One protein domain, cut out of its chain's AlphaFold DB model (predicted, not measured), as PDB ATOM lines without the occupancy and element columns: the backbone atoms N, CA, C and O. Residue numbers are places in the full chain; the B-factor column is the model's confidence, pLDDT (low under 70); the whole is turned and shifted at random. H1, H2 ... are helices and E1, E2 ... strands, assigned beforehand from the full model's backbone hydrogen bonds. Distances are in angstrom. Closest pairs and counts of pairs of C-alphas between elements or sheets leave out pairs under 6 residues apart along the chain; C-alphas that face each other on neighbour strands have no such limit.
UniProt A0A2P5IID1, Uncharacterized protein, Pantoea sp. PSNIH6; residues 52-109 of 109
ATOM      1  N   THR A  52     190.714 207.865 230.942       84.12
ATOM      2  CA  THR A  52     191.590 208.795 231.645       84.12
ATOM      3  C   THR A  52     191.813 210.063 230.825       84.12
ATOM      4  O   THR A  52     192.119 209.973 229.635       84.12
ATOM      5  N   LYS A  53     191.718 211.228 231.468       84.25
ATOM      6  CA  LYS A  53     191.972 212.540 230.864       84.25
ATOM      7  C   LYS A  53     193.156 213.215 231.541       84.25
ATOM      8  O   LYS A  53     193.336 213.077 232.749       84.25
ATOM      9  N   ALA A  54     193.961 213.922 230.757       86.06
ATOM     10  CA  ALA A  54     195.035 214.740 231.299       86.06
ATOM     11  C   ALA A  54     194.441 215.904 232.104       86.06
ATOM     12  O   ALA A  54     193.535 216.591 231.631       86.06
ATOM     13  N   ASP A  55     194.947 216.094 233.316       86.62
ATOM     14  CA  ASP A  55     194.639 217.228 234.176       86.62
ATOM     15  C   ASP A  55     195.719 218.290 233.983       86.62
ATOM     16  O   ASP A  55     196.816 218.221 234.542       86.62
ATOM     17  N   PHE A  56     195.405 219.261 233.130       82.31
ATOM     18  CA  PHE A  56     196.331 220.328 232.776       82.31
ATOM     19  C   PHE A  56     196.501 221.379 233.881       82.31
ATOM     20  O   PHE A  56     197.454 222.146 233.809       82.31
ATOM     21  N   SER A  57     195.649 221.392 234.915       79.62
ATOM     22  CA  SER A  57     195.787 222.323 236.048       79.62
ATOM     23  C   SER A  57     197.057 222.061 236.867       79.62
ATOM     24  O   SER A  57     197.618 222.968 237.476       79.62
ATOM     25  N   LYS A  58     197.548 220.817 236.838       82.06
ATOM     26  CA  LYS A  58     198.780 220.366 237.502       82.06
ATOM     27  C   LYS A  58     199.903 220.093 236.505       82.06
ATOM     28  O   LYS A  58     200.734 219.211 236.720       82.06
ATOM     29  N   CYS A  59     199.869 220.761 235.356       83.75
ATOM     30  CA  CYS A  59     200.867 220.551 234.327       83.75
ATOM     31  C   CYS A  59     202.180 221.239 234.711       83.75
ATOM     32  O   CYS A  59     202.199 222.431 235.007       83.75
ATOM     33  N   GLU A  60     203.283 220.493 234.670       82.50
ATOM     34  CA  GLU A  60     204.607 220.988 235.041       82.50
ATOM     35  C   GLU A  60     205.601 220.845 233.879       82.50
ATOM     36  O   GLU A  60     205.541 219.873 233.110       82.50
ATOM     37  N   PRO A  61     206.544 221.791 233.719       83.94
ATOM     38  CA  PRO A  61     207.633 221.649 232.763       83.94
ATOM     39  C   PRO A  61     208.545 220.486 233.181       83.94
ATOM     40  O   PRO A  61     208.997 220.417 234.319       83.94
ATOM     41  N   PHE A  62     208.843 219.578 232.250       80.12
ATOM     42  CA  PHE A  62     209.607 218.362 232.554       80.12
ATOM     43  C   PHE A  62     211.026 218.391 231.978       80.12
ATOM     44  O   PHE A  62     212.005 218.224 232.701       80.12
ATOM     45  N   LEU A  63     211.162 218.607 230.664       72.75
ATOM     46  CA  LEU A  63     212.442 218.478 229.959       72.75
ATOM     47  C   LEU A  63     212.658 219.576 228.913       72.75
ATOM     48  O   LEU A  63     211.727 220.080 228.280       72.75
ATOM     49  N   GLY A  64     213.935 219.900 228.689       66.56
ATOM     50  CA  GLY A  64     214.375 220.740 227.575       66.56
ATOM     51  C   GLY A  64     214.068 222.232 227.721       66.56
ATOM     52  O   GLY A  64     213.828 222.876 226.705       66.56
ATOM     53  N   GLY A  65     214.051 222.772 228.946       66.06
ATOM     54  CA  GLY A  65     213.835 224.206 229.192       66.06
ATOM     55  C   GLY A  65     212.428 224.684 228.817       66.06
ATOM     56  O   GLY A  65     212.286 225.707 228.156       66.06
ATOM     57  N   GLY A  66     211.394 223.903 229.155       70.00
ATOM     58  CA  GLY A  66     209.995 224.235 228.840       70.00
ATOM     59  C   GLY A  66     209.536 223.825 227.434       70.00
ATOM     60  O   GLY A  66     208.516 224.307 226.946       70.00
ATOM     61  N   LYS A  67     210.278 222.943 226.749       81.25
ATOM     62  CA  LYS A  67     209.841 222.349 225.469       81.25
ATOM     63  C   LYS A  67     208.813 221.237 225.662       81.25
ATOM     64  O   LYS A  67     207.918 221.085 224.830       81.25
ATOM     65  N   PHE A  68     208.961 220.480 226.746       85.12
ATOM     66  CA  PHE A  68     208.066 219.394 227.115       85.12
ATOM     67  C   PHE A  68     207.491 219.617 228.500       85.12
ATOM     68  O   PHE A  68     208.180 220.064 229.421       85.12
ATOM     69  N   PHE A  69     206.241 219.220 228.630       86.12
ATOM     70  CA  PHE A  69     205.445 219.344 229.829       86.12
ATOM     71  C   PHE A  69     204.861 217.986 230.181       86.12
ATOM     72  O   PHE A  69     204.582 217.175 229.298       86.12
ATOM     73  N   MET A  70     204.668 217.737 231.465       88.94
ATOM     74  CA  MET A  70     203.962 216.568 231.957       88.94
ATOM     75  C   MET A  70     202.683 217.003 232.647       88.94
ATOM     76  O   MET A  70     202.691 217.937 233.440       88.94
ATOM     77  N   ALA A  71     201.591 216.308 232.355       87.94
ATOM     78  CA  ALA A  71     200.341 216.456 233.082       87.94
ATOM     79  C   ALA A  71     199.954 215.107 233.702       87.94
ATOM     80  O   ALA A  71     200.069 214.072 233.023       87.94
ATOM     81  N   PRO A  72     199.502 215.083 234.967       88.50
ATOM     82  CA  PRO A  72     198.920 213.884 235.541       88.50
ATOM     83  C   PRO A  72     197.661 213.497 234.765       88.50
ATOM     84  O   PRO A  72     196.940 214.336 234.228       88.50
ATOM     85  N   VAL A  73     197.387 212.200 234.695       87.69
ATOM     86  CA  VAL A  73     196.220 211.659 234.004       87.69
ATOM     87  C   VAL A  73     195.258 211.089 235.030       87.69
ATOM     88  O   VAL A  73     195.579 210.147 235.762       87.69
ATOM     89  N   ILE A  74     194.062 211.660 235.068       87.38
ATOM     90  CA  ILE A  74     193.016 211.346 236.031       87.38
ATOM     91  C   ILE A  74     191.999 210.416 235.373       87.38
ATOM     92  O   ILE A  74     191.496 210.671 234.281       87.38
ATOM     93  N   SER A  75     191.705 209.298 236.028       86.25
ATOM     94  CA  SER A  75     190.632 208.384 235.617       86.25
ATOM     95  C   SER A  75     189.248 208.984 235.825       86.25
ATOM     96  O   SER A  75     189.067 209.863 236.663       86.25
ATOM     97  N   SER A  76     188.233 208.410 235.175       80.94
ATOM     98  CA  SER A  76     186.816 208.715 235.435       80.94
ATOM     99  C   SER A  76     186.391 208.567 236.905       80.94
ATOM    100  O   SER A  76     185.340 209.055 237.306       80.94
ATOM    101  N   ARG A  77     187.215 207.913 237.734       81.25
ATOM    102  CA  ARG A  77     187.028 207.761 239.184       81.25
ATOM    103  C   ARG A  77     187.784 208.802 240.019       81.25
ATOM    104  O   ARG A  77     187.902 208.622 241.228       81.25
ATOM    105  N   GLY A  78     188.362 209.826 239.394       80.12
ATOM    106  CA  GLY A  78     189.108 210.890 240.071       80.12
ATOM    107  C   GLY A  78     190.488 210.478 240.593       80.12
ATOM    108  O   GLY A  78     191.105 211.230 241.337       80.12
ATOM    109  N   LYS A  79     190.991 209.288 240.237       82.94
ATOM    110  CA  LYS A  79     192.322 208.825 240.663       82.94
ATOM    111  C   LYS A  79     193.374 209.137 239.616       82.94
ATOM    112  O   LYS A  79     193.189 208.768 238.451       82.94
ATOM    113  N   GLU A  80     194.479 209.719 240.061       84.62
ATOM    114  CA  GLU A  80     195.697 209.855 239.270       84.62
ATOM    115  C   GLU A  80     196.264 208.471 238.955       84.62
ATOM    116  O   GLU A  80     196.450 207.632 239.837       84.62
ATOM    117  N   CYS A  81     196.444 208.208 237.668       81.81
ATOM    118  CA  CYS A  81     196.894 206.913 237.171       81.81
ATOM    119  C   CYS A  81     198.354 206.962 236.723       81.81
ATOM    120  O   CYS A  81     199.045 205.953 236.800       81.81
ATOM    121  N   GLY A  82     198.826 208.117 236.266       83.88
ATOM    122  CA  GLY A  82     200.189 208.324 235.795       83.88
ATOM    123  C   GLY A  82     200.322 209.693 235.153       83.88
ATOM    124  O   GLY A  82     199.482 210.555 235.385       83.88
ATOM    125  N   TYR A  83     201.337 209.865 234.312       85.50
ATOM    126  CA  TYR A  83     201.625 211.130 233.641       85.50
ATOM    127  C   TYR A  83     201.672 210.946 232.132       85.50
ATOM    128  O   TYR A  83     202.110 209.906 231.634       85.50
ATOM    129  N   GLN A  84     201.244 211.973 231.409       85.94
ATOM    130  CA  GLN A  84     201.380 212.058 229.964       85.94
ATOM    131  C   GLN A  84     202.224 213.278 229.613       85.94
ATOM    132  O   GLN A  84     202.066 214.348 230.197       85.94
ATOM    133  N   MET A  85     203.152 213.081 228.679       87.94
ATOM    134  CA  MET A  85     204.026 214.137 228.190       87.94
ATOM    135  C   MET A  85     203.394 214.810 226.975       87.94
ATOM    136  O   MET A  85     202.890 214.127 226.083       87.94
ATOM    137  N   PHE A  86     203.474 216.132 226.942       86.44
ATOM    138  CA  PHE A  86     202.993 216.987 225.869       86.44
ATOM    139  C   PHE A  86     204.109 217.936 225.440       86.44
ATOM    140  O   PHE A  86     204.892 218.429 226.255       86.44
ATOM    141  N   SER A  87     204.189 218.201 224.146       87.31
ATOM    142  CA  SER A  87     205.004 219.282 223.606       87.31
ATOM    143  C   SER A  87     204.347 220.638 223.869       87.31
ATOM    144  O   SER A  87     203.126 220.748 224.005       87.31
ATOM    145  N   ARG A  88     205.159 221.700 223.886       83.25
ATOM    146  CA  ARG A  88     204.656 223.076 224.013       83.25
ATOM    147  C   ARG A  88     203.596 223.415 222.958       83.25
ATOM    148  O   ARG A  88     202.630 224.102 223.273       83.25
ATOM    149  N   ASP A  89     203.751 222.920 221.731       84.06
ATOM    150  CA  ASP A  89     202.803 223.176 220.640       84.06
ATOM    151  C   ASP A  89     201.472 222.446 220.840       84.06
ATOM    152  O   ASP A  89     200.419 222.994 220.523       84.06
ATOM    153  N   GLU A  90     201.492 221.230 221.393       84.62
ATOM    154  CA  GLU A  90     200.264 220.515 221.757       84.62
ATOM    155  C   GLU A  90     199.509 221.259 222.855       84.62
ATOM    156  O   GLU A  90     198.309 221.484 222.722       84.62
ATOM    157  N   ILE A  91     200.215 221.717 223.892       81.44
ATOM    158  CA  ILE A  91     199.610 222.506 224.971       81.44
ATOM    159  C   ILE A  91     199.008 223.808 224.440       81.44
ATOM    160  O   ILE A  91     197.877 224.134 224.792       81.44
ATOM    161  N   LYS A  92     199.705 224.522 223.545       79.88
ATOM    162  CA  LYS A  92     199.181 225.738 222.903       79.88
ATOM    163  C   LYS A  92     197.875 225.489 222.153       79.88
ATOM    164  O   LYS A  92     196.913 226.214 222.376       79.88
ATOM    165  N   ARG A  93     197.799 224.431 221.338       80.81
ATOM    166  CA  ARG A  93     196.561 224.081 220.614       80.81
ATOM    167  C   ARG A  93     195.403 223.768 221.563       80.81
ATOM    168  O   ARG A  93     194.264 224.122 221.283       80.81
ATOM    169  N   ILE A  94     195.685 223.115 222.691       77.50
ATOM    170  CA  ILE A  94     194.673 222.816 223.714       77.50
ATOM    171  C   ILE A  94     194.217 224.115 224.408       77.50
ATOM    172  O   ILE A  94     193.022 224.305 224.635       77.50
ATOM    173  N   ALA A  95     195.147 225.030 224.693       72.81
ATOM    174  CA  ALA A  95     194.876 226.328 225.315       72.81
ATOM    175  C   ALA A  95     194.077 227.276 224.403       72.81
ATOM    176  O   ALA A  95     193.190 227.994 224.865       72.81
ATOM    177  N   GLU A  96     194.364 227.276 223.101       67.81
ATOM    178  CA  GLU A  96     193.599 228.005 222.080       67.81
ATOM    179  C   GLU A  96     192.148 227.515 221.997       67.81
ATOM    180  O   GLU A  96     191.254 228.300 221.695       67.81
ATOM    181  N   GLY A  97     191.920 226.240 222.329       62.44
ATOM    182  CA  GLY A  97     190.628 225.582 222.231       62.44
ATOM    183  C   GLY A  97     189.581 226.022 223.252       62.44
ATOM    184  O   GLY A  97     188.423 226.060 222.854       62.44
ATOM    185  N   SER A  98     189.934 226.313 224.521       61.81
ATOM    186  CA  SER A  98     188.998 226.794 225.581       61.81
ATOM    187  C   SER A  98     189.592 226.946 227.002       61.81
ATOM    188  O   SER A  98     188.828 227.187 227.932       61.81
ATOM    189  N   ASN A  99     190.898 226.762 227.244       64.19
ATOM    190  CA  ASN A  99     191.391 226.572 228.619       64.19
ATOM    191  C   ASN A  99     192.328 227.703 229.091       64.19
ATOM    192  O   ASN A  99     193.534 227.666 228.837       64.19
ATOM    193  N   GLU A 100     191.759 228.714 229.764       66.12
ATOM    194  CA  GLU A 100     192.475 229.883 230.316       66.12
ATOM    195  C   GLU A 100     193.574 229.489 231.315       66.12
ATOM    196  O   GLU A 100     194.646 230.095 231.316       66.12
ATOM    197  N   GLU A 101     193.372 228.414 232.082       64.50
ATOM    198  CA  GLU A 101     194.368 227.885 233.026       64.50
ATOM    199  C   GLU A 101     195.658 227.444 232.318       64.50
ATOM    200  O   GLU A 101     196.761 227.647 232.820       64.50
ATOM    201  N   ILE A 102     195.545 226.900 231.104       66.31
ATOM    202  CA  ILE A 102     196.699 226.437 230.326       66.31
ATOM    203  C   ILE A 102     197.482 227.617 229.740       66.31
ATOM    204  O   ILE A 102     198.708 227.554 229.622       66.31
ATOM    205  N   ARG A 103     196.800 228.718 229.394       67.38
ATOM    206  CA  ARG A 103     197.468 229.943 228.924       67.38
ATOM    207  C   ARG A 103     198.341 230.543 230.018       67.38
ATOM    208  O   ARG A 103     199.491 230.868 229.742       67.38
ATOM    209  N   ALA A 104     197.852 230.575 231.258       67.50
ATOM    210  CA  ALA A 104     198.624 231.059 232.399       67.50
ATOM    211  C   ALA A 104     199.924 230.258 232.618       67.50
ATOM    212  O   ALA A 104     200.971 230.843 232.881       67.50
ATOM    213  N   ILE A 105     199.893 228.931 232.431       67.69
ATOM    214  CA  ILE A 105     201.092 228.073 232.513       67.69
ATOM    215  C   ILE A 105     202.100 228.404 231.400       67.69
ATOM    216  O   ILE A 105     203.309 228.353 231.615       67.69
ATOM    217  N   LEU A 106     201.619 228.746 230.202       65.50
ATOM    218  CA  LEU A 106     202.472 229.097 229.064       65.50
ATOM    219  C   LEU A 106     203.063 230.510 229.142       65.50
ATOM    220  O   LEU A 106     204.117 230.728 228.541       65.50
ATOM    221  N   GLU A 107     202.374 231.440 229.805       68.56
ATOM    222  CA  GLU A 107     202.746 232.856 229.944       68.56
ATOM    223  C   GLU A 107     203.581 233.141 231.206       68.56
ATOM    224  O   GLU A 107     204.317 234.124 231.238       68.56
ATOM    225  N   GLY A 108     203.500 232.283 232.233       62.00
ATOM    226  CA  GLY A 108     204.271 232.384 233.482       62.00
ATOM    227  C   GLY A 108     205.681 231.770 233.455       62.00
ATOM    228  O   GLY A 108     206.340 231.745 234.495       62.00
ATOM    229  N   LEU A 109     206.133 231.267 232.298       55.31
ATOM    230  CA  LEU A 109     207.469 230.702 232.037       55.31
ATOM    231  C   LEU A 109     208.211 231.517 230.974       55.31
ATOM    232  O   LEU A 109     209.415 231.784 231.187       55.31
TER     233      LEU A 109
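Overview. This is residues 52 to 109 of the 109 residues of an uncharacterized protein of Pantoea sp. PSNIH6 (UniProt A0A2P5IID1). A three-stranded antiparallel sheet, mainly the long hairpin of E2 and E3 with short E1 beside E2, is followed by a helical hairpin, H1 and H2, at the end of the sheet where E3 finishes. H2 folds back beside H1, and H1 only grazes the sheet. The printed part has 58 residues, with three named strands and then two named helices, in the order E1 E2 E3 H1 H2; the class is mixed. It is compact, with a radius of gyration of the C-alphas of 11.1 A and spans of 31 by 25 by 16 A.

Arrangement. Residues 53 to 54 pair antiparallel with residues 73 to 74 of E2, residues 68 to 74. E1, residues 60 to 63, E2 and E3, residues 80 to 87, form a meander, each strand the antiparallel neighbour of the one before. In the hairpin E1 and E2, N 60 and O 70 are within hydrogen-bond range at 2.9 A. In the hairpin E2 and E3, N 69 and O 86 are within range at 2.8 A. H1, residues 88 to 98, only grazes the sheet with its residues 88 to 92. H2, residues 100 to 107, touches H1, with the closest C-alphas, those of Ala 95 and Ile 102, 5.3 A apart. They run opposite ways at a shallow tilt of 32 degrees, only just short of steep. H2 is apart from E2 and E3. Every O i to N i+4 pair is within hydrogen-bond range in H2, and 6 of 7 in H1.

Along the chain. E1 begins at C-alpha 60 (204.607, 220.988, 235.041) and is 9.7 A long from first to last C-alpha. E2 is 19.3 A, E3 20.5 A, H1 16.2 A and H2 10.7 A. H2 ends at C-alpha 107 (202.746, 232.856, 229.944).

Size, cuts and confidence. The C-alphas of Gly 65 and Arg 77, the two farthest apart, are 33.0 A apart. The printed part has no cut, and its links are tight. The pLDDT is under 70 at residues 64 to 65 and 96 to 109.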